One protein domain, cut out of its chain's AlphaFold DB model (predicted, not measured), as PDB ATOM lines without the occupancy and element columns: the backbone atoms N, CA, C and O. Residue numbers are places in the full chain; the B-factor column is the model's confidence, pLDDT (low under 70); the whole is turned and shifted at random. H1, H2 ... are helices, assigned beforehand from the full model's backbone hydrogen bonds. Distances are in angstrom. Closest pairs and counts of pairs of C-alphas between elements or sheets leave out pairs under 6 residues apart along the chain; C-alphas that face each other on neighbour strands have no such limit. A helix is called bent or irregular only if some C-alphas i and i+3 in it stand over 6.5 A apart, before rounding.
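This is residues 227 to 287 of the 375 residues of the protein "DUF3618 domain-containing protein" of Halomonas sp. TQ8S (UniProt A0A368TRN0). Two helices make an open, loose shape that folds back once: from the short helix H1 the link of residues 245 to 248 leads away to the first residues of H2, the chain turns back there, with a kink near residue 256, and the long rest of H2 crosses H1 at a distance, with a gap left between the two. H2 begins with a short stretch that kinks near residue 256, and the long run after the kink makes most of the length. The printed part has 61 residues with two named helices, H1 then H2, and no named strand; the class is all helix. The whole is only just extended, close to loose, with a radius of gyration of the C-alphas of 15.9 A, and the C-alphas span 50 by 23 by 19 A.

H1, residues 227 to 244, is joined to H2, residues 249 to 287, by a tight link of 4 residues. The two helices are apart, with no C-alpha of the one within 8 A of the other. Residues 227 to 246, of which 227 to 244 belong to H1, stand free, and so do residues 261 to 287, which belong to H2. H2 has a kink of 81 degrees near residue 256. It is irregular: C-alphas 254 and 257 are 7.9 A apart, against about 5 A in a regular helix. In H1 every O i to N i+4 pair is within hydrogen-bond range, and in H2 29 of 35 are.

H1 begins at C-alpha 227, at (-40.768, -36.755, -59.818), and measures 25.4 A from first to last C-alpha. H2 begins at C-alpha 249, at (-44.416, -26.487, -26.222), and ends at C-alpha 287, at (-24.754, -57.039, -59.761), 49.4 A away.

The two C-alphas farthest apart, those of Glu 253 and Glu 287, are 50.4 A apart. The printed part has no cut. The mean pLDDT of the printed part is 76.2; 17 residues are under 70, among them residues 271 to 276 and 281 to 287.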
ATOM      1  N   PRO A 227     -39.875 -36.943 -60.962       86.62
ATOM      2  CA  PRO A 227     -40.768 -36.755 -59.818       86.62
ATOM      3  C   PRO A 227     -40.328 -37.545 -58.576       86.62
ATOM      4  O   PRO A 227     -40.454 -37.040 -57.465       86.62
ATOM      5  N   LEU A 228     -39.759 -38.748 -58.745       90.31
ATOM      6  CA  LEU A 228     -39.263 -39.572 -57.631       90.31
ATOM      7  C   LEU A 228     -38.018 -38.964 -56.969       90.31
ATOM      8  O   LEU A 228     -37.966 -38.856 -55.747       90.31
ATOM      9  N   VAL A 229     -37.041 -38.516 -57.766       84.38
ATOM     10  CA  VAL A 229     -35.810 -37.874 -57.264       84.38
ATOM     11  C   VAL A 229     -36.145 -36.558 -56.566       84.38
ATOM     12  O   VAL A 229     -35.652 -36.287 -55.473       84.38
ATOM     13  N   THR A 230     -37.055 -35.776 -57.150       86.19
ATOM     14  CA  THR A 230     -37.570 -34.541 -56.545       86.19
ATOM     15  C   THR A 230     -38.286 -34.818 -55.223       86.19
ATOM     16  O   THR A 230     -38.053 -34.103 -54.251       86.19
ATOM     17  N   ALA A 231     -39.127 -35.857 -55.153       85.88
ATOM     18  CA  ALA A 231     -39.813 -36.238 -53.921       85.88
ATOM     19  C   ALA A 231     -38.825 -36.684 -52.830       85.88
ATOM     20  O   ALA A 231     -38.941 -36.233 -51.693       85.88
ATOM     21  N   ALA A 232     -37.819 -37.495 -53.175       87.94
ATOM     22  CA  ALA A 232     -36.780 -37.934 -52.244       87.94
ATOM     23  C   ALA A 232     -35.916 -36.764 -51.735       87.94
ATOM     24  O   ALA A 232     -35.688 -36.642 -50.531       87.94
ATOM     25  N   LEU A 233     -35.486 -35.862 -52.625       85.31
ATOM     26  CA  LEU A 233     -34.715 -34.668 -52.267       85.31
ATOM     27  C   LEU A 233     -35.539 -33.692 -51.413       85.31
ATOM     28  O   LEU A 233     -35.039 -33.159 -50.423       85.31
ATOM     29  N   GLY A 234     -36.810 -33.486 -51.769       87.12
ATOM     30  CA  GLY A 234     -37.752 -32.666 -51.009       87.12
ATOM     31  C   GLY A 234     -38.042 -33.241 -49.623       87.12
ATOM     32  O   GLY A 234     -38.060 -32.490 -48.650       87.12
ATOM     33  N   PHE A 235     -38.188 -34.564 -49.510       90.31
ATOM     34  CA  PHE A 235     -38.327 -35.257 -48.230       90.31
ATOM     35  C   PHE A 235     -37.060 -35.131 -47.379       90.31
ATOM     36  O   PHE A 235     -37.158 -34.756 -46.216       90.31
ATOM     37  N   ALA A 236     -35.871 -35.358 -47.946       84.31
ATOM     38  CA  ALA A 236     -34.606 -35.227 -47.224       84.31
ATOM     39  C   ALA A 236     -34.375 -33.791 -46.711       84.31
ATOM     40  O   ALA A 236     -34.006 -33.597 -45.553       84.31
ATOM     41  N   LEU A 237     -34.650 -32.779 -47.542       87.50
ATOM     42  CA  LEU A 237     -34.574 -31.371 -47.145       87.50
ATOM     43  C   LEU A 237     -35.637 -31.019 -46.090       87.50
ATOM     44  O   LEU A 237     -35.334 -30.320 -45.125       87.50
ATOM     45  N   GLY A 238     -36.864 -31.525 -46.244       81.38
ATOM     46  CA  GLY A 238     -37.957 -31.336 -45.292       81.38
ATOM     47  C   GLY A 238     -37.680 -31.980 -43.932       81.38
ATOM     48  O   GLY A 238     -37.895 -31.340 -42.908       81.38
ATOM     49  N   ALA A 239     -37.132 -33.196 -43.913       88.62
ATOM     50  CA  ALA A 239     -36.718 -33.896 -42.701       88.62
ATOM     51  C   ALA A 239     -35.529 -33.203 -42.017       88.62
ATOM     52  O   ALA A 239     -35.520 -33.078 -40.795       88.62
ATOM     53  N   ALA A 240     -34.563 -32.683 -42.782       81.31
ATOM     54  CA  ALA A 240     -33.463 -31.894 -42.232       81.31
ATOM     55  C   ALA A 240     -33.959 -30.582 -41.596       81.31
ATOM     56  O   ALA A 240     -33.570 -30.258 -40.478       81.31
ATOM     57  N   LEU A 241     -34.850 -29.843 -42.268       78.25
ATOM     58  CA  LEU A 241     -35.426 -28.606 -41.727       78.25
ATOM     59  C   LEU A 241     -36.348 -28.873 -40.528       78.25
ATOM     60  O   LEU A 241     -36.254 -28.168 -39.525       78.25
ATOM     61  N   GLY A 242     -37.192 -29.905 -40.601       79.62
ATOM     62  CA  GLY A 242     -38.077 -30.324 -39.514       79.62
ATOM     63  C   GLY A 242     -37.319 -30.846 -38.292       79.62
ATOM     64  O   GLY A 242     -37.685 -30.515 -37.174       79.62
ATOM     65  N   GLY A 243     -36.219 -31.580 -38.488       81.00
ATOM     66  CA  GLY A 243     -35.363 -32.070 -37.402       81.00
ATOM     67  C   GLY A 243     -34.467 -31.003 -36.759       81.00
ATOM     68  O   GLY A 243     -33.957 -31.219 -35.662       81.00
ATOM     69  N   ILE A 244     -34.267 -29.851 -37.414       79.25
ATOM     70  CA  ILE A 244     -33.569 -28.686 -36.837       79.25
ATOM     71  C   ILE A 244     -34.518 -27.826 -35.986       79.25
ATOM     72  O   ILE A 244     -34.060 -27.118 -35.087       79.25
ATOM     73  N   LEU A 245     -35.828 -27.871 -36.247       78.12
ATOM     74  CA  LEU A 245     -36.828 -27.182 -35.436       78.12
ATOM     75  C   LEU A 245     -37.117 -28.010 -34.167       78.12
ATOM     76  O   LEU A 245     -37.658 -29.108 -34.276       78.12
ATOM     77  N   PRO A 246     -36.774 -27.526 -32.956       68.31
ATOM     78  CA  PRO A 246     -37.139 -28.227 -31.729       68.31
ATOM     79  C   PRO A 246     -38.661 -28.203 -31.553       68.31
ATOM     80  O   PRO A 246     -39.277 -27.158 -31.793       68.31
ATOM     81  N   SER A 247     -39.257 -29.313 -31.094       75.00
ATOM     82  CA  SER A 247     -40.705 -29.374 -30.853       75.00
ATOM     83  C   SER A 247     -41.110 -28.260 -29.892       75.00
ATOM     84  O   SER A 247     -40.545 -28.085 -28.805       75.00
ATOM     85  N   THR A 248     -42.044 -27.417 -30.325       78.50
ATOM     86  CA  THR A 248     -42.416 -26.259 -29.510       78.50
ATOM     87  C   THR A 248     -43.445 -26.690 -28.470       78.50
ATOM     88  O   THR A 248     -44.345 -27.467 -28.769       78.50
ATOM     89  N   ARG A 249     -43.405 -26.140 -27.247       77.25
ATOM     90  CA  ARG A 249     -44.416 -26.487 -26.222       77.25
ATOM     91  C   ARG A 249     -45.858 -26.253 -26.685       77.25
ATOM     92  O   ARG A 249     -46.752 -26.949 -26.228       77.25
ATOM     93  N   LYS A 250     -46.085 -25.282 -27.579       78.56
ATOM     94  CA  LYS A 250     -47.408 -25.006 -28.163       78.56
ATOM     95  C   LYS A 250     -47.783 -25.991 -29.270       78.56
ATOM     96  O   LYS A 250     -48.959 -26.264 -29.457       78.56
ATOM     97  N   GLU A 251     -46.810 -26.545 -29.975       80.19
ATOM     98  CA  GLU A 251     -47.036 -27.663 -30.884       80.19
ATOM     99  C   GLU A 251     -47.372 -28.932 -30.097       80.19
ATOM    100  O   GLU A 251     -48.392 -29.543 -30.373       80.19
ATOM    101  N   ASP A 252     -46.628 -29.266 -29.043       82.69
ATOM    102  CA  ASP A 252     -46.927 -30.453 -28.231       82.69
ATOM    103  C   ASP A 252     -48.287 -30.341 -27.495       82.69
ATOM    104  O   ASP A 252     -49.013 -31.325 -27.393       82.69
ATOM    105  N   GLU A 253     -48.693 -29.141 -27.060       85.06
ATOM    106  CA  GLU A 253     -49.985 -28.891 -26.392       85.06
ATOM    107  C   GLU A 253     -51.207 -28.990 -27.330       85.06
ATOM    108  O   GLU A 253     -52.255 -29.476 -26.910       85.06
ATOM    109  N   TYR A 254     -51.098 -28.543 -28.589       85.12
ATOM    110  CA  TYR A 254     -52.223 -28.528 -29.546       85.12
ATOM    111  C   TYR A 254     -52.172 -29.641 -30.603       85.12
ATOM    112  O   TYR A 254     -53.205 -30.007 -31.161       85.12
ATOM    113  N   MET A 255     -50.981 -30.155 -30.902       85.94
ATOM    114  CA  MET A 255     -50.713 -31.147 -31.945       85.94
ATOM    115  C   MET A 255     -50.095 -32.434 -31.395       85.94
ATOM    116  O   MET A 255     -49.914 -33.347 -32.193       85.94
ATOM    117  N   GLY A 256     -49.813 -32.557 -30.090       86.75
ATOM    118  CA  GLY A 256     -49.185 -33.743 -29.489       86.75
ATOM    119  C   GLY A 256     -49.825 -35.055 -29.946       86.75
ATOM    120  O   GLY A 256     -49.164 -35.868 -30.583       86.75
ATOM    121  N   GLU A 257     -51.144 -35.207 -29.793       86.69
ATOM    122  CA  GLU A 257     -51.835 -36.411 -30.277       86.69
ATOM    123  C   GLU A 257     -51.717 -36.644 -31.796       86.69
ATOM    124  O   GLU A 257     -51.736 -37.781 -32.265       86.69
ATOM    125  N   TYR A 258     -51.682 -35.575 -32.599       81.38
ATOM    126  CA  TYR A 258     -51.582 -35.686 -34.055       81.38
ATOM    127  C   TYR A 258     -50.160 -36.077 -34.468       81.38
ATOM    128  O   TYR A 258     -49.989 -36.997 -35.266       81.38
ATOM    129  N   ARG A 259     -49.154 -35.434 -33.864       82.62
ATOM    130  CA  ARG A 259     -47.733 -35.765 -33.970       82.62
ATOM    131  C   ARG A 259     -47.498 -37.219 -33.583       82.62
ATOM    132  O   ARG A 259     -46.875 -37.936 -34.350       82.62
ATOM    133  N   ASP A 260     -48.040 -37.664 -32.456       83.62
ATOM    134  CA  ASP A 260     -47.822 -39.014 -31.937       83.62
ATOM    135  C   ASP A 260     -48.483 -40.068 -32.837       83.62
ATOM    136  O   ASP A 260     -47.826 -41.036 -33.212       83.62
ATOM    137  N   ARG A 261     -49.717 -39.829 -33.316       85.56
ATOM    138  CA  ARG A 261     -50.360 -40.687 -34.333       85.56
ATOM    139  C   ARG A 261     -49.574 -40.740 -35.649       85.56
ATOM    140  O   ARG A 261     -49.486 -41.805 -36.259       85.56
ATOM    141  N   VAL A 262     -49.007 -39.619 -36.101       85.38
ATOM    142  CA  VAL A 262     -48.191 -39.558 -37.329       85.38
ATOM    143  C   VAL A 262     -46.837 -40.245 -37.135       85.38
ATOM    144  O   VAL A 262     -46.438 -41.018 -38.000       85.38
ATOM    145  N   MET A 263     -46.157 -40.023 -36.009       82.06
ATOM    146  CA  MET A 263     -44.871 -40.645 -35.674       82.06
ATOM    147  C   MET A 263     -45.001 -42.156 -35.494       82.06
ATOM    148  O   MET A 263     -44.203 -42.900 -36.057       82.06
ATOM    149  N   GLN A 264     -46.033 -42.616 -34.782       81.31
ATOM    150  CA  GLN A 264     -46.344 -44.038 -34.631       81.31
ATOM    151  C   GLN A 264     -46.540 -44.696 -36.002       81.31
ATOM    152  O   GLN A 264     -45.902 -45.701 -36.307       81.31
ATOM    153  N   ARG A 265     -47.351 -44.072 -36.865       81.38
ATOM    154  CA  ARG A 265     -47.619 -44.569 -38.218       81.38
ATOM    155  C   ARG A 265     -46.388 -44.524 -39.132       81.38
ATOM    156  O   ARG A 265     -46.222 -45.403 -39.971       81.38
ATOM    157  N   ALA A 266     -45.527 -43.518 -38.983       82.75
ATOM    158  CA  ALA A 266     -44.292 -43.391 -39.753       82.75
ATOM    159  C   ALA A 266     -43.242 -44.432 -39.340       82.75
ATOM    160  O   ALA A 266     -42.600 -45.013 -40.213       82.75
ATOM    161  N   ALA A 267     -43.100 -44.704 -38.038       76.06
ATOM    162  CA  ALA A 267     -42.252 -45.783 -37.538       76.06
ATOM    163  C   ALA A 267     -42.719 -47.140 -38.090       76.06
ATOM    164  O   ALA A 267     -41.914 -47.885 -38.642       76.06
ATOM    165  N   GLU A 268     -44.030 -47.401 -38.029       66.69
ATOM    166  CA  GLU A 268     -44.668 -48.621 -38.537       66.69
ATOM    167  C   GLU A 268     -44.473 -48.816 -40.054       66.69
ATOM    168  O   GLU A 268     -44.043 -49.883 -40.486       66.69
ATOM    169  N   SER A 269     -44.700 -47.780 -40.877       75.62
ATOM    170  CA  SER A 269     -44.404 -47.841 -42.322       75.62
ATOM    171  C   SER A 269     -42.910 -48.002 -42.631       75.62
ATOM    172  O   SER A 269     -42.559 -48.501 -43.700       75.62
ATOM    173  N   GLY A 270     -42.038 -47.511 -41.746       74.81
ATOM    174  CA  GLY A 270     -40.599 -47.432 -41.967       74.81
ATOM    175  C   GLY A 270     -39.922 -48.797 -41.955       74.81
ATOM    176  O   GLY A 270     -39.262 -49.150 -42.930       74.81
ATOM    177  N   GLU A 271     -40.103 -49.582 -40.888       62.16
ATOM    178  CA  GLU A 271     -39.447 -50.898 -40.767       62.16
ATOM    179  C   GLU A 271     -39.893 -51.859 -41.884       62.16
ATOM    180  O   GLU A 271     -39.057 -52.494 -42.524       62.16
ATOM    181  N   GLU A 272     -41.181 -51.863 -42.244       60.59
ATOM    182  CA  GLU A 272     -41.723 -52.735 -43.300       60.59
ATOM    183  C   GLU A 272     -41.216 -52.392 -44.721       60.59
ATOM    184  O   GLU A 272     -41.264 -53.227 -45.637       60.59
ATOM    185  N   GLN A 273     -40.748 -51.157 -44.930       67.75
ATOM    186  CA  GLN A 273     -40.046 -50.746 -46.150       67.75
ATOM    187  C   GLN A 273     -38.547 -51.044 -46.066       67.75
ATOM    188  O   GLN A 273     -37.958 -51.403 -47.084       67.75
ATOM    189  N   LEU A 274     -37.936 -50.937 -44.883       67.12
ATOM    190  CA  LEU A 274     -36.527 -51.261 -44.665       67.12
ATOM    191  C   LEU A 274     -36.245 -52.759 -44.841       67.12
ATOM    192  O   LEU A 274     -35.241 -53.095 -45.465       67.12
ATOM    193  N   ASP A 275     -37.133 -53.645 -44.388       68.75
ATOM    194  CA  ASP A 275     -36.974 -55.097 -44.566       68.75
ATOM    195  C   ASP A 275     -37.055 -55.498 -46.051       68.75
ATOM    196  O   ASP A 275     -36.170 -56.182 -46.570       68.75
ATOM    197  N   ARG A 276     -38.051 -54.981 -46.786       69.62
ATOM    198  CA  ARG A 276     -38.164 -55.190 -48.246       69.62
ATOM    199  C   ARG A 276     -37.030 -54.529 -49.030       69.62
ATOM    200  O   ARG A 276     -36.603 -55.043 -50.067       69.62
ATOM    201  N   ALA A 277     -36.532 -53.388 -48.552       71.50
ATOM    202  CA  ALA A 277     -35.341 -52.766 -49.109       71.50
ATOM    203  C   ALA A 277     -34.113 -53.657 -48.884       71.50
ATOM    204  O   ALA A 277     -33.362 -53.856 -49.826       71.50
ATOM    205  N   GLN A 278     -33.921 -54.251 -47.701       65.56
ATOM    206  CA  GLN A 278     -32.806 -55.175 -47.455       65.56
ATOM    207  C   GLN A 278     -32.875 -56.418 -48.352       65.56
ATOM    208  O   GLN A 278     -31.865 -56.765 -48.962       65.56
ATOM    209  N   GLU A 279     -34.049 -57.033 -48.513       67.62
ATOM    210  CA  GLU A 279     -34.245 -58.182 -49.413       67.62
ATOM    211  C   GLU A 279     -33.856 -57.840 -50.867       67.62
ATOM    212  O   GLU A 279     -33.021 -58.511 -51.477       67.62
ATOM    213  N   THR A 280     -34.369 -56.723 -51.396       70.25
ATOM    214  CA  THR A 280     -34.074 -56.276 -52.773       70.25
ATOM    215  C   THR A 280     -32.671 -55.680 -52.957       70.25
ATOM    216  O   THR A 280     -32.124 -55.718 -54.063       70.25
ATOM    217  N   ILE A 281     -32.048 -55.167 -51.892       58.78
ATOM    218  CA  ILE A 281     -30.636 -54.762 -51.880       58.78
ATOM    219  C   ILE A 281     -29.744 -55.997 -51.955       58.78
ATOM    220  O   ILE A 281     -28.798 -55.982 -52.734       58.78
ATOM    221  N   HIS A 282     -30.034 -57.073 -51.218       54.91
ATOM    222  CA  HIS A 282     -29.242 -58.304 -51.296       54.91
ATOM    223  C   HIS A 282     -29.298 -58.947 -52.693       54.91
ATOM    224  O   HIS A 282     -28.270 -59.420 -53.169       54.91
ATOM    225  N   GLU A 283     -30.440 -58.884 -53.388       59.69
ATOM    226  CA  GLU A 283     -30.579 -59.386 -54.765       59.69
ATOM    227  C   GLU A 283     -29.796 -58.546 -55.803       59.69
ATOM    228  O   GLU A 283     -29.251 -59.096 -56.758       59.69
ATOM    229  N   LYS A 284     -29.681 -57.220 -55.617       52.00
ATOM    230  CA  LYS A 284     -28.996 -56.313 -56.571       52.00
ATOM    231  C   LYS A 284     -27.573 -55.903 -56.199       52.00
ATOM    232  O   LYS A 284     -26.843 -55.386 -57.052       52.00
ATOM    233  N   ALA A 285     -27.155 -56.085 -54.948       45.53
ATOM    234  CA  ALA A 285     -25.833 -55.670 -54.488       45.53
ATOM    235  C   ALA A 285     -24.715 -56.436 -55.205       45.53
ATOM    236  O   ALA A 285     -23.684 -55.835 -55.501       45.53
ATOM    237  N   GLU A 286     -24.918 -57.714 -55.542       48.44
ATOM    238  CA  GLU A 286     -23.915 -58.498 -56.277       48.44
ATOM    239  C   GLU A 286     -23.744 -58.030 -57.732       48.44
ATOM    240  O   GLU A 286     -22.617 -57.978 -58.223       48.44
ATOM    241  N   GLU A 287     -24.816 -57.580 -58.393       47.31
ATOM    242  CA  GLU A 287     -24.754 -57.039 -59.761       47.31
ATOM    243  C   GLU A 287     -24.160 -55.614 -59.796       47.31
ATOM    244  O   GLU A 287     -23.396 -55.259 -60.697       47.31
TER     245      GLU A 287